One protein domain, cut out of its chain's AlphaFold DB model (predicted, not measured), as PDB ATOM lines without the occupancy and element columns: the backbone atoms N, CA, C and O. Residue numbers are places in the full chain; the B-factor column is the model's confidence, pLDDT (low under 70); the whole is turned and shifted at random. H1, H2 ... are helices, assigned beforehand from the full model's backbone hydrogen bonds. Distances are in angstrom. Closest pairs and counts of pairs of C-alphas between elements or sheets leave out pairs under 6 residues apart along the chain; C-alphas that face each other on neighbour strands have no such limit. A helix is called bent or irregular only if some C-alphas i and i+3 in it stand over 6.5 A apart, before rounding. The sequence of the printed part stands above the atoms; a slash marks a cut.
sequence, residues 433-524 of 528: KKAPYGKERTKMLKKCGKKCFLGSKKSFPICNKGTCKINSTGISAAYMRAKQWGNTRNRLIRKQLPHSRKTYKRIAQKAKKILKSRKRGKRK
ATOM      1  N   LYS A 433     -34.550  -5.306 -19.238       79.38
ATOM      2  CA  LYS A 433     -33.795  -6.061 -18.216       79.38
ATOM      3  C   LYS A 433     -32.412  -5.470 -17.879       79.38
ATOM      4  O   LYS A 433     -31.923  -5.665 -16.774       79.38
ATOM      5  N   LYS A 434     -31.762  -4.761 -18.814       86.38
ATOM      6  CA  LYS A 434     -30.404  -4.203 -18.631       86.38
ATOM      7  C   LYS A 434     -30.393  -2.722 -18.244       86.38
ATOM      8  O   LYS A 434     -29.339  -2.220 -17.844       86.38
ATOM      9  N   ALA A 435     -31.514  -2.017 -18.394       89.19
ATOM     10  CA  ALA A 435     -31.614  -0.595 -18.095       89.19
ATOM     11  C   ALA A 435     -32.032  -0.378 -16.627       89.19
ATOM     12  O   ALA A 435     -32.912  -1.083 -16.146       89.19
ATOM     13  N   PRO A 436     -31.425   0.573 -15.897       92.56
ATOM     14  CA  PRO A 436     -31.858   0.901 -14.542       92.56
ATOM     15  C   PRO A 436     -33.121   1.779 -14.542       92.56
ATOM     16  O   PRO A 436     -33.232   2.726 -15.339       92.56
ATOM     17  N   TYR A 437     -34.028   1.538 -13.592       92.19
ATOM     18  CA  TYR A 437     -35.274   2.303 -13.418       92.19
ATOM     19  C   TYR A 437     -35.485   2.772 -11.968       92.19
ATOM     20  O   TYR A 437     -34.995   2.156 -11.026       92.19
ATOM     21  N   GLY A 438     -36.184   3.900 -11.785       92.19
ATOM     22  CA  GLY A 438     -36.605   4.408 -10.470       92.19
ATOM     23  C   GLY A 438     -35.490   4.457  -9.413       92.19
ATOM     24  O   GLY A 438     -34.449   5.096  -9.616       92.19
ATOM     25  N   LYS A 439     -35.700   3.742  -8.295       94.38
ATOM     26  CA  LYS A 439     -34.762   3.629  -7.160       94.38
ATOM     27  C   LYS A 439     -33.371   3.131  -7.585       94.38
ATOM     28  O   LYS A 439     -32.367   3.546  -7.008       94.38
ATOM     29  N   GLU A 440     -33.270   2.327  -8.641       94.56
ATOM     30  CA  GLU A 440     -31.993   1.795  -9.139       94.56
ATOM     31  C   GLU A 440     -31.113   2.874  -9.755       94.56
ATOM     32  O   GLU A 440     -29.895   2.826  -9.609       94.56
ATOM     33  N   ARG A 441     -31.709   3.881 -10.407       97.12
ATOM     34  CA  ARG A 441     -30.942   5.032 -10.902       97.12
ATOM     35  C   ARG A 441     -30.391   5.852  -9.746       97.12
ATOM     36  O   ARG A 441     -29.279   6.350  -9.849       97.12
ATOM     37  N   THR A 442     -31.135   5.960  -8.646       97.00
ATOM     38  CA  THR A 442     -30.658   6.607  -7.416       97.00
ATOM     39  C   THR A 442     -29.477   5.845  -6.826       97.00
ATOM     40  O   THR A 442     -28.432   6.447  -6.603       97.00
ATOM     41  N   LYS A 443     -29.603   4.522  -6.648       97.31
ATOM     42  CA  LYS A 443     -28.511   3.667  -6.153       97.31
ATOM     43  C   LYS A 443     -27.285   3.734  -7.072       97.31
ATOM     44  O   LYS A 443     -26.166   3.873  -6.597       97.31
ATOM     45  N   MET A 444     -27.491   3.714  -8.390       97.25
ATOM     46  CA  MET A 444     -26.415   3.828  -9.378       97.25
ATOM     47  C   MET A 444     -25.762   5.211  -9.385       97.25
ATOM     48  O   MET A 444     -24.554   5.294  -9.564       97.25
ATOM     49  N   LEU A 445     -26.523   6.290  -9.184       97.38
ATOM     50  CA  LEU A 445     -25.957   7.634  -9.074       97.38
ATOM     51  C   LEU A 445     -25.131   7.775  -7.790       97.38
ATOM     52  O   LEU A 445     -24.040   8.327  -7.860       97.38
ATOM     53  N   LYS A 446     -25.601   7.220  -6.662       97.44
ATOM     54  CA  LYS A 446     -24.840   7.174  -5.401       97.44
ATOM     55  C   LYS A 446     -23.550   6.352  -5.542       97.44
ATOM     56  O   LYS A 446     -22.490   6.825  -5.168       97.44
ATOM     57  N   LYS A 447     -23.624   5.153  -6.137       97.62
ATOM     58  CA  LYS A 447     -22.486   4.217  -6.244       97.62
ATOM     59  C   LYS A 447     -21.488   4.559  -7.357       97.62
ATOM     60  O   LYS A 447     -20.290   4.415  -7.173       97.62
ATOM     61  N   CYS A 448     -21.969   4.947  -8.538       97.56
ATOM     62  CA  CYS A 448     -21.137   5.135  -9.734       97.56
ATOM     63  C   CYS A 448     -20.943   6.610 -10.125       97.56
ATOM     64  O   CYS A 448     -20.174   6.906 -11.045       97.56
ATOM     65  N   GLY A 449     -21.676   7.535  -9.499       97.19
ATOM     66  CA  GLY A 449     -21.598   8.964  -9.783       97.19
ATOM     67  C   GLY A 449     -21.954   9.348 -11.225       97.19
ATOM     68  O   GLY A 449     -22.639   8.632 -11.966       97.19
ATOM     69  N   LYS A 450     -21.430  10.504 -11.654       96.62
ATOM     70  CA  LYS A 450     -21.642  11.086 -12.997       96.62
ATOM     71  C   LYS A 450     -21.047  10.241 -14.134       96.62
ATOM     72  O   LYS A 450     -21.348  10.487 -15.298       96.62
ATOM     73  N   LYS A 451     -20.233   9.221 -13.836       96.94
ATOM     74  CA  LYS A 451     -19.652   8.314 -14.842       96.94
ATOM     75  C   LYS A 451     -20.720   7.518 -15.598       96.94
ATOM     76  O   LYS A 451     -20.533   7.209 -16.773       96.94
ATOM     77  N   CYS A 452     -21.836   7.204 -14.941       97.94
ATOM     78  CA  CYS A 452     -22.907   6.384 -15.508       97.94
ATOM     79  C   CYS A 452     -24.105   7.175 -16.047       97.94
ATOM     80  O   CYS A 452     -25.058   6.549 -16.513       97.94
ATOM     81  N   PHE A 453     -24.054   8.512 -16.044       97.75
ATOM     82  CA  PHE A 453     -25.149   9.383 -16.478       97.75
ATOM     83  C   PHE A 453     -24.634  10.501 -17.389       97.75
ATOM     84  O   PHE A 453     -23.649  11.171 -17.090       97.75
ATOM     85  N   LEU A 454     -25.300  10.717 -18.524       95.75
ATOM     86  CA  LEU A 454     -24.964  11.789 -19.463       95.75
ATOM     87  C   LEU A 454     -25.954  12.947 -19.327       95.75
ATOM     88  O   LEU A 454     -26.621  13.281 -20.292       95.75
ATOM     89  N   GLY A 455     -26.060  13.556 -18.147       93.62
ATOM     90  CA  GLY A 455     -26.928  14.712 -17.907       93.62
ATOM     91  C   GLY A 455     -26.983  15.111 -16.432       93.62
ATOM     92  O   GLY A 455     -26.210  14.618 -15.613       93.62
ATOM     93  N   SER A 456     -27.887  16.024 -16.100       90.94
ATOM     94  CA  SER A 456     -28.205  16.437 -14.727       90.94
ATOM     95  C   SER A 456     -28.864  15.297 -13.945       90.94
ATOM     96  O   SER A 456     -29.717  14.564 -14.464       90.94
ATOM     97  N   LYS A 457     -28.493  15.161 -12.667       93.81
ATOM     98  CA  LYS A 457     -29.054  14.172 -11.732       93.81
ATOM     99  C   LYS A 457     -28.998  12.740 -12.310       93.81
ATOM    100  O   LYS A 457     -27.927  12.227 -12.614       93.81
ATOM    101  N   LYS A 458     -30.157  12.087 -12.450       94.69
ATOM    102  CA  LYS A 458     -30.332  10.671 -12.832       94.69
ATOM    103  C   LYS A 458     -30.686  10.500 -14.323       94.69
ATOM    104  O   LYS A 458     -31.229   9.462 -14.718       94.69
ATOM    105  N   SER A 459     -30.465  11.530 -15.143       93.62
ATOM    106  CA  SER A 459     -30.862  11.544 -16.555       93.62
ATOM    107  C   SER A 459     -29.861  10.800 -17.449       93.62
ATOM    108  O   SER A 459     -28.653  10.821 -17.227       93.62
ATOM    109  N   PHE A 460     -30.383  10.111 -18.470       96.31
ATOM    110  CA  PHE A 460     -29.599   9.376 -19.475       96.31
ATOM    111  C   PHE A 460     -28.574   8.378 -18.899       96.31
ATOM    112  O   PHE A 460     -27.368   8.560 -19.087       96.31
ATOM    113  N   PRO A 461     -29.027   7.306 -18.221       97.50
ATOM    114  CA  PRO A 461     -28.128   6.252 -17.765       97.50
ATOM    115  C   PRO A 461     -27.443   5.555 -18.950       97.50
ATOM    116  O   PRO A 461     -28.079   5.281 -19.968       97.50
ATOM    117  N   ILE A 462     -26.155   5.239 -18.806       97.81
ATOM    118  CA  ILE A 462     -25.344   4.565 -19.840       97.81
ATOM    119  C   ILE A 462     -24.651   3.280 -19.362       97.81
ATOM    120  O   ILE A 462     -24.066   2.566 -20.179       97.81
ATOM    121  N   CYS A 463     -24.704   2.970 -18.067       97.75
ATOM    122  CA  CYS A 463     -24.166   1.733 -17.491       97.75
ATOM    123  C   CYS A 463     -25.231   0.633 -17.393       97.75
ATOM    124  O   CYS A 463     -26.430   0.917 -17.395       97.75
ATOM    125  N   ASN A 464     -24.799  -0.629 -17.300       96.12
ATOM    126  CA  ASN A 464     -25.716  -1.733 -17.002       96.12
ATOM    127  C   ASN A 464     -26.241  -1.628 -15.567       96.12
ATOM    128  O   ASN A 464     -25.490  -1.272 -14.656       96.12
ATOM    129  N   LYS A 465     -27.509  -2.002 -15.364       95.06
ATOM    130  CA  LYS A 465     -28.133  -2.129 -14.040       95.06
ATOM    131  C   LYS A 465     -27.226  -2.891 -13.059       95.06
ATOM    132  O   LYS A 465     -26.666  -3.923 -13.413       95.06
ATOM    133  N   GLY A 466     -27.049  -2.344 -11.854       93.81
ATOM    134  CA  GLY A 466     -26.218  -2.932 -10.792       93.81
ATOM    135  C   GLY A 466     -24.700  -2.801 -10.976       93.81
ATOM    136  O   GLY A 466     -23.950  -3.175 -10.081       93.81
ATOM    137  N   THR A 467     -24.220  -2.236 -12.091       96.50
ATOM    138  CA  THR A 467     -22.781  -2.136 -12.388       96.50
ATOM    139  C   THR A 467     -22.372  -0.708 -12.748       96.50
ATOM    140  O   THR A 467     -23.175   0.063 -13.268       96.50
ATOM    141  N   CYS A 468     -21.087  -0.382 -12.585       97.31
ATOM    142  CA  CYS A 468     -20.506   0.862 -13.105       97.31
ATOM    143  C   CYS A 468     -19.830   0.675 -14.483       97.31
ATOM    144  O   CYS A 468     -18.976   1.469 -14.885       97.31
ATOM    145  N   LYS A 469     -20.189  -0.396 -15.213       96.88
ATOM    146  CA  LYS A 469     -19.641  -0.723 -16.539       96.88
ATOM    147  C   LYS A 469     -20.516  -0.101 -17.633       96.88
ATOM    148  O   LYS A 469     -21.697  -0.425 -17.768       96.88
ATOM    149  N   ILE A 470     -19.923   0.789 -18.430       96.69
ATOM    150  CA  ILE A 470     -20.605   1.501 -19.520       96.69
ATOM    151  C   ILE A 470     -20.967   0.533 -20.657       96.69
ATOM    152  O   ILE A 470     -20.100  -0.160 -21.192       96.69
ATOM    153  N   ASN A 471     -22.233   0.548 -21.084       95.19
ATOM    154  CA  ASN A 471     -22.748  -0.268 -22.180       95.19
ATOM    155  C   ASN A 471     -22.985   0.577 -23.446       95.19
ATOM    156  O   ASN A 471     -23.627   1.626 -23.410       95.19
ATOM    157  N   SER A 472     -22.524   0.091 -24.604       94.75
ATOM    158  CA  SER A 472     -22.779   0.719 -25.908       94.75
ATOM    159  C   SER A 472     -24.263   0.884 -26.243       94.75
ATOM    160  O   SER A 472     -24.619   1.882 -26.869       94.75
ATOM    161  N   THR A 473     -25.136  -0.040 -25.825       93.62
ATOM    162  CA  THR A 473     -26.587   0.095 -26.034       93.62
ATOM    163  C   THR A 473     -27.166   1.216 -25.175       93.62
ATOM    164  O   THR A 473     -27.994   1.974 -25.670       93.62
ATOM    165  N   GLY A 474     -26.681   1.375 -23.937       95.56
ATOM    166  CA  GLY A 474     -27.049   2.483 -23.050       95.56
ATOM    167  C   GLY A 474     -26.624   3.837 -23.619       95.56
ATOM    168  O   GLY A 474     -27.434   4.755 -23.699       95.56
ATOM    169  N   ILE A 475     -25.394   3.938 -24.139       96.88
ATOM    170  CA  ILE A 475     -24.921   5.162 -24.811       96.88
ATOM    171  C   ILE A 475     -25.760   5.472 -26.065       96.88
ATOM    172  O   ILE A 475     -26.120   6.625 -26.297       96.88
ATOM    173  N   SER A 476     -26.096   4.459 -26.873       94.88
ATOM    174  CA  SER A 476     -26.943   4.633 -28.063       94.88
ATOM    175  C   SER A 476     -28.360   5.092 -27.698       94.88
ATOM    176  O   SER A 476     -28.893   6.017 -28.311       94.88
ATOM    177  N   ALA A 477     -28.951   4.509 -26.653       94.31
ATOM    178  CA  ALA A 477     -30.254   4.918 -26.140       94.31
ATOM    179  C   ALA A 477     -30.230   6.358 -25.606       94.31
ATOM    180  O   ALA A 477     -31.143   7.131 -25.896       94.31
ATOM    181  N   ALA A 478     -29.167   6.738 -24.885       96.19
ATOM    182  CA  ALA A 478     -28.966   8.108 -24.431       96.19
ATOM    183  C   ALA A 478     -28.875   9.091 -25.610       96.19
ATOM    184  O   ALA A 478     -29.534  10.128 -25.592       96.19
ATOM    185  N   TYR A 479     -28.134   8.735 -26.666       96.44
ATOM    186  CA  TYR A 479     -28.036   9.528 -27.892       96.44
ATOM    187  C   TYR A 479     -29.397   9.732 -28.573       96.44
ATOM    188  O   TYR A 479     -29.750  10.866 -28.888       96.44
ATOM    189  N   MET A 480     -30.164   8.657 -28.784       93.81
ATOM    190  CA  MET A 480     -31.456   8.726 -29.478       93.81
ATOM    191  C   MET A 480     -32.468   9.585 -28.716       93.81
ATOM    192  O   MET A 480     -33.064  10.478 -29.313       93.81
ATOM    193  N   ARG A 481     -32.603   9.386 -27.396       93.00
ATOM    194  CA  ARG A 481     -33.513  10.195 -26.566       93.00
ATOM    195  C   ARG A 481     -33.094  11.660 -26.516       93.00
ATOM    196  O   ARG A 481     -33.921  12.539 -26.717       93.00
ATOM    197  N   ALA A 482     -31.804  11.933 -26.310       95.00
ATOM    198  CA  ALA A 482     -31.307  13.305 -26.269       95.00
ATOM    199  C   ALA A 482     -31.471  14.008 -27.626       95.00
ATOM    200  O   ALA A 482     -31.734  15.204 -27.678       95.00
ATOM    201  N   LYS A 483     -31.372  13.272 -28.740       94.31
ATOM    202  CA  LYS A 483     -31.660  13.807 -30.075       94.31
ATOM    203  C   LYS A 483     -33.151  14.096 -30.267       94.31
ATOM    204  O   LYS A 483     -33.471  15.135 -30.830       94.31
ATOM    205  N   GLN A 484     -34.032  13.211 -29.797       90.31
ATOM    206  CA  GLN A 484     -35.485  13.398 -29.859       90.31
ATOM    207  C   GLN A 484     -35.912  14.644 -29.076       90.31
ATOM    208  O   GLN A 484     -36.584  15.503 -29.633       90.31
ATOM    209  N   TRP A 485     -35.442  14.795 -27.836       90.88
ATOM    210  CA  TRP A 485     -35.740  15.962 -26.993       90.88
ATOM    211  C   TRP A 485     -34.987  17.231 -27.415       90.88
ATOM    212  O   TRP A 485     -35.388  18.345 -27.102       90.88
ATOM    213  N   GLY A 486     -33.880  17.084 -28.146       90.12
ATOM    214  CA  GLY A 486     -33.133  18.198 -28.726       90.12
ATOM    215  C   GLY A 486     -33.672  18.689 -30.077       90.12
ATOM    216  O   GLY A 486     -33.131  19.665 -30.607       90.12
ATOM    217  N   ASN A 487     -34.677  18.032 -30.669       85.19
ATOM    218  CA  ASN A 487     -35.237  18.394 -31.973       85.19
ATOM    219  C   ASN A 487     -36.457  19.315 -31.818       85.19
ATOM    220  O   ASN A 487     -37.291  19.080 -30.953       85.19
ATOM    221  N   THR A 488     -36.568  20.360 -32.643       62.44
ATOM    222  CA  THR A 488     -37.603  21.393 -32.480       62.44
ATOM    223  C   THR A 488     -38.981  21.001 -32.981       62.44
ATOM    224  O   THR A 488     -39.958  21.572 -32.511       62.44
ATOM    225  N   ARG A 489     -39.093  20.010 -33.870       68.75
ATOM    226  CA  ARG A 489     -40.372  19.687 -34.522       68.75
ATOM    227  C   ARG A 489     -41.455  19.097 -33.610       68.75
ATOM    228  O   ARG A 489     -42.614  19.138 -33.979       68.75
ATOM    229  N   ASN A 490     -41.122  18.603 -32.418       59.12
ATOM    230  CA  ASN A 490     -42.130  18.043 -31.512       59.12
ATOM    231  C   ASN A 490     -42.585  19.099 -30.492       59.12
ATOM    232  O   ASN A 490     -42.058  19.127 -29.377       59.12
ATOM    233  N   ARG A 491     -43.547  19.961 -30.871       57.56
ATOM    234  CA  ARG A 491     -44.146  20.984 -29.979       57.56
ATOM    235  C   ARG A 491     -44.734  20.359 -28.704       57.56
ATOM    236  O   ARG A 491     -44.430  20.843 -27.619       57.56
ATOM    237  N   LEU A 492     -45.419  19.216 -28.818       59.22
ATOM    238  CA  LEU A 492     -46.029  18.484 -27.692       59.22
ATOM    239  C   LEU A 492     -45.044  18.096 -26.576       59.22
ATOM    240  O   LEU A 492     -45.406  18.067 -25.408       59.22
ATOM    241  N   ILE A 493     -43.771  17.839 -26.900       58.94
ATOM    242  CA  ILE A 493     -42.773  17.453 -25.888       58.94
ATOM    243  C   ILE A 493     -42.259  18.691 -25.121       58.94
ATOM    244  O   ILE A 493     -41.750  18.556 -24.012       58.94
ATOM    245  N   ARG A 494     -42.397  19.912 -25.668       59.38
ATOM    246  CA  ARG A 494     -41.770  21.132 -25.120       59.38
ATOM    247  C   ARG A 494     -42.291  21.510 -23.731       59.38
ATOM    248  O   ARG A 494     -41.469  21.854 -22.887       59.38
ATOM    249  N   LYS A 495     -43.602  21.397 -23.482       64.38
ATOM    250  CA  LYS A 495     -44.229  21.811 -22.209       64.38
ATOM    251  C   LYS A 495     -43.789  20.955 -21.003       64.38
ATOM    252  O   LYS A 495     -43.997  21.360 -19.870       64.38
ATOM    253  N   GLN A 496     -43.144  19.803 -21.223       70.25
ATOM    254  CA  GLN A 496     -42.848  18.820 -20.167       70.25
ATOM    255  C   GLN A 496     -41.350  18.525 -19.960       70.25
ATOM    256  O   GLN A 496     -40.990  17.626 -19.196       70.25
ATOM    257  N   LEU A 497     -40.440  19.216 -20.659       82.00
ATOM    258  CA  LEU A 497     -39.011  18.905 -20.555       82.00
ATOM    259  C   LEU A 497     -38.357  19.618 -19.359       82.00
ATOM    260  O   LEU A 497     -38.355  20.843 -19.308       82.00
ATOM    261  N   PRO A 498     -37.669  18.889 -18.461       83.62
ATOM    262  CA  PRO A 498     -37.035  19.486 -17.282       83.62
ATOM    263  C   PRO A 498     -35.787  20.327 -17.595       83.62
ATOM    264  O   PRO A 498     -35.234  20.965 -16.701       83.62
ATOM    265  N   HIS A 499     -35.262  20.280 -18.827       90.06
ATOM    266  CA  HIS A 499     -34.018  20.956 -19.199       90.06
ATOM    267  C   HIS A 499     -34.098  21.622 -20.570       90.06
ATOM    268  O   HIS A 499     -34.800  21.169 -21.472       90.06
ATOM    269  N   SER A 500     -33.277  22.657 -20.754       91.50
ATOM    270  CA  SER A 500     -33.186  23.383 -22.020       91.50
ATOM    271  C   SER A 500     -32.707  22.498 -23.177       91.50
ATOM    272  O   SER A 500     -31.866  21.605 -23.025       91.50
ATOM    273  N   ARG A 501     -33.154  22.817 -24.395       89.38
ATOM    274  CA  ARG A 501     -32.736  22.148 -25.642       89.38
ATOM    275  C   ARG A 501     -31.214  22.084 -25.809       89.38
ATOM    276  O   ARG A 501     -30.673  21.077 -26.278       89.38
ATOM    277  N   LYS A 502     -30.510  23.151 -25.411       93.94
ATOM    278  CA  LYS A 502     -29.039  23.239 -25.439       93.94
ATOM    279  C   LYS A 502     -28.411  22.105 -24.623       93.94
ATOM    280  O   LYS A 502     -27.434  21.500 -25.063       93.94
ATOM    281  N   THR A 503     -29.021  21.754 -23.493       95.00
ATOM    282  CA  THR A 503     -28.602  20.638 -22.639       95.00
ATOM    283  C   THR A 503     -28.715  19.308 -23.380       95.00
ATOM    284  O   THR A 503     -27.720  18.593 -23.492       95.00
ATOM    285  N   TYR A 504     -29.861  19.001 -23.994       95.38
ATOM    286  CA  TYR A 504     -30.030  17.749 -24.742       95.38
ATOM    287  C   TYR A 504     -29.120  17.644 -25.971       95.38
ATOM    288  O   TYR A 504     -28.554  16.578 -26.225       95.38
ATOM    289  N   LYS A 505     -28.874  18.752 -26.687       95.12
ATOM    290  CA  LYS A 505     -27.891  18.787 -27.786       95.12
ATOM    291  C   LYS A 505     -26.478  18.433 -27.293       95.12
ATOM    292  O   LYS A 505     -25.828  17.579 -27.901       95.12
ATOM    293  N   ARG A 506     -26.028  19.008 -26.167       96.81
ATOM    294  CA  ARG A 506     -24.727  18.677 -25.544       96.81
ATOM    295  C   ARG A 506     -24.654  17.204 -25.132       96.81
ATOM    296  O   ARG A 506     -23.649  16.539 -25.386       96.81
ATOM    297  N   ILE A 507     -25.729  16.669 -24.552       97.25
ATOM    298  CA  ILE A 507     -25.821  15.256 -24.151       97.25
ATOM    299  C   ILE A 507     -25.697  14.334 -25.368       97.25
ATOM    300  O   ILE A 507     -24.893  13.397 -25.358       97.25
ATOM    301  N   ALA A 508     -26.428  14.626 -26.448       96.62
ATOM    302  CA  ALA A 508     -26.358  13.861 -27.689       96.62
ATOM    303  C   ALA A 508     -24.943  13.895 -28.297       96.62
ATOM    304  O   ALA A 508     -24.419  12.860 -28.718       96.62
ATOM    305  N   GLN A 509     -24.283  15.056 -28.302       96.75
ATOM    306  CA  GLN A 509     -22.897  15.185 -28.764       96.75
ATOM    307  C   GLN A 509     -21.923  14.370 -27.900       96.75
ATOM    308  O   GLN A 509     -21.097  13.630 -28.445       96.75
ATOM    309  N   LYS A 510     -22.058  14.424 -26.568       97.62
ATOM    310  CA  LYS A 510     -21.233  13.648 -25.627       97.62
ATOM    311  C   LYS A 510     -21.412  12.142 -25.835       97.62
ATOM    312  O   LYS A 510     -20.421  11.426 -25.986       97.62
ATOM    313  N   ALA A 511     -22.652  11.664 -25.955       97.19
ATOM    314  CA  ALA A 511     -22.950  10.262 -26.256       97.19
ATOM    315  C   ALA A 511     -22.343   9.821 -27.603       97.19
ATOM    316  O   ALA A 511     -21.704   8.769 -27.696       97.19
ATOM    317  N   LYS A 512     -22.456  10.663 -28.642       97.06
ATOM    318  CA  LYS A 512     -21.853  10.419 -29.964       97.06
ATOM    319  C   LYS A 512     -20.323  10.333 -29.892       97.06
ATOM    320  O   LYS A 512     -19.744   9.464 -30.548       97.06
ATOM    321  N   LYS A 513     -19.664  11.180 -29.089       97.38
ATOM    322  CA  LYS A 513     -18.201  11.151 -28.877       97.38
ATOM    323  C   LYS A 513     -17.757   9.830 -28.238       97.38
ATOM    324  O   LYS A 513     -16.832   9.203 -28.747       97.38
ATOM    325  N   ILE A 514     -18.473   9.353 -27.215       96.19
ATOM    326  CA  ILE A 514     -18.185   8.068 -26.548       96.19
ATOM    327  C   ILE A 514     -18.393   6.879 -27.504       96.19
ATOM    328  O   ILE A 514     -17.586   5.950 -27.536       96.19
ATOM    329  N   LEU A 515     -19.440   6.898 -28.338       95.56
ATOM    330  CA  LEU A 515     -19.637   5.857 -29.358       95.56
ATOM    331  C   LEU A 515     -18.491   5.829 -30.379       95.56
ATOM    332  O   LEU A 515     -18.055   4.748 -30.781       95.56
ATOM    333  N   LYS A 516     -17.990   6.999 -30.794       94.31
ATOM    334  CA  LYS A 516     -16.860   7.105 -31.728       94.31
ATOM    335  C   LYS A 516     -15.549   6.609 -31.112       94.31
ATOM    336  O   LYS A 516     -14.844   5.850 -31.774       94.31
ATOM    337  N   SER A 517     -15.234   6.977 -29.867       93.62
ATOM    338  CA  SER A 517     -13.993   6.537 -29.208       93.62
ATOM    339  C   SER A 517     -13.944   5.017 -29.039       93.62
ATOM    340  O   SER A 517     -12.940   4.393 -29.376       93.62
ATOM    341  N   ARG A 518     -15.065   4.387 -28.658       91.50
ATOM    342  CA  ARG A 518     -15.158   2.920 -28.547       91.50
ATOM    343  C   ARG A 518     -14.983   2.199 -29.885       91.50
ATOM    344  O   ARG A 518     -14.404   1.117 -29.918       91.50
ATOM    345  N   LYS A 519     -15.459   2.780 -30.993       88.69
ATOM    346  CA  LYS A 519     -15.235   2.219 -32.340       88.69
ATOM    347  C   LYS A 519     -13.765   2.293 -32.759       88.69
ATOM    348  O   LYS A 519     -13.288   1.363 -33.398       88.69
ATOM    349  N   ARG A 520     -13.058   3.369 -32.393       86.69
ATOM    350  CA  ARG A 520     -11.619   3.521 -32.665       86.69
ATOM    351  C   ARG A 520     -10.778   2.537 -31.843       86.69
ATOM    352  O   ARG A 520      -9.910   1.895 -32.418       86.69
ATOM    353  N   GLY A 521     -11.099   2.343 -30.561       80.62
ATOM    354  CA  GLY A 521     -10.421   1.354 -29.710       80.62
ATOM    355  C   GLY A 521     -10.501  -0.074 -30.265       80.62
ATOM    356  O   GLY A 521      -9.482  -0.738 -30.389       80.62
ATOM    357  N   LYS A 522     -11.686  -0.500 -30.732       76.88
ATOM    358  CA  LYS A 522     -11.876  -1.830 -31.349       76.88
ATOM    359  C   LYS A 522     -11.100  -2.054 -32.653       76.88
ATOM    360  O   LYS A 522     -10.932  -3.198 -33.053       76.88
ATOM    361  N   ARG A 523     -10.699  -0.986 -33.356       72.56
ATOM    362  CA  ARG A 523      -9.898  -1.097 -34.586       72.56
ATOM    363  C   ARG A 523      -8.410  -1.292 -34.294       72.56
ATOM    364  O   ARG A 523      -7.746  -1.910 -35.112       72.56
ATOM    365  N   LYS A 524      -7.902  -0.793 -33.159       71.12
ATOM    366  CA  LYS A 524      -6.493  -0.973 -32.773       71.12
ATOM    367  C   LYS A 524      -6.208  -2.391 -32.265       71.12
ATOM    368  O   LYS A 524      -5.193  -2.955 -32.628       71.12
TER     369      LYS A 524
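Overview. This is residues 433 to 524 of the 528 residues of an uncharacterized protein of viral metagenome (UniProt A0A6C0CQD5). Two long helices, H2 and H4, lie side by side and run opposite ways, joined at one end by a loop that holds the very short helix H3; H1 sits off to one side of this pair, with much of the long unnamed stretch of residues 453 to 471 between it and the two helices. H4 is the longest helix, and its last residues, 519 to 524, stick out free of the rest. The printed part has 92 residues with four named helices, in the order H1, H2, H3, H4 along the chain, and no named strand; the class is all helix. The whole is compact, with a radius of gyration of the C-alphas of 13.6 A, and the C-alphas span 40 by 35 by 21 A along their three main axes.

Arrangement. Begin with H4, residues 501 to 524, and look beside it for H2, residues 472 to 485. These two touch, with 26 pairs of C-alphas within 8 A. Their closest C-alphas are those of Tyr 479 and Ala 508, 4.7 A apart. The lines of H2 and H4 stand at a shallow tilt of 27 degrees, and they run opposite ways; their centres are 9.9 A apart. Go next to H3, residues 491 to 494, which follows H2 in the chain. H2 and H3 are close but not clearly touching: one pair of C-alphas is within 8 A, the closest being those of Trp 485 and Ile 493 at 7.3 A. H3 and H4 are apart, although they follow each other in the chain. Last, look at H1, residues 439 to 452: it is apart from H2, from H3 and from H4. H1 is irregular, with C-alphas 447 and 450 standing 9.7 A apart, and its line is a rough one. Along the backbones, you will find each O i to N i+4 pair within hydrogen-bond range in H2 and H4, but 7 of 10 such pairs in H1. H3 is too short for such a pair, and its one pair of O i and N i+3 is within range.

Along the chain. Find C-alpha 501 at (-32.736, 22.148, -25.642), where H4 begins with Arg 501. From there its 24 residues run to Lys 524, whose C-alpha is at (-6.493, -0.973, -32.773), 35.7 A from the first. H2 has 14 residues, from Ser 472 to Trp 485, and measures 20.0 A from first to last C-alpha. H1, also 14 residues, starts at Lys 439, with its C-alpha at (-34.762, 3.629, -7.160), and reaches Cys 452, 14.8 A away between C-alphas. H3 has four residues, from Arg 491 to Arg 494.

Size, cuts and confidence. The two C-alphas farthest apart are those of Lys 495 and Lys 524, 45.3 A. The printed part runs from residue 433 to 524 and has no cut; its first and last C-alphas, those of Lys 433 and Lys 524, are 31.4 A apart. The link from H1 to H2 is long, with 19 residues, and the C-alphas of these residues, 453 to 471, lie 3 to 16 A from the mean of all C-alphas. The link from H2 to H3 is tight, with 5 residues, and the one from H3 to H4 is short, with 6. Look in the B-factor column for the model's own confidence: the mean pLDDT of the printed part is 90.2, and residues 488 to 495 are under 70. The mean pLDDT of H3 is 59, while that of H1 is 97.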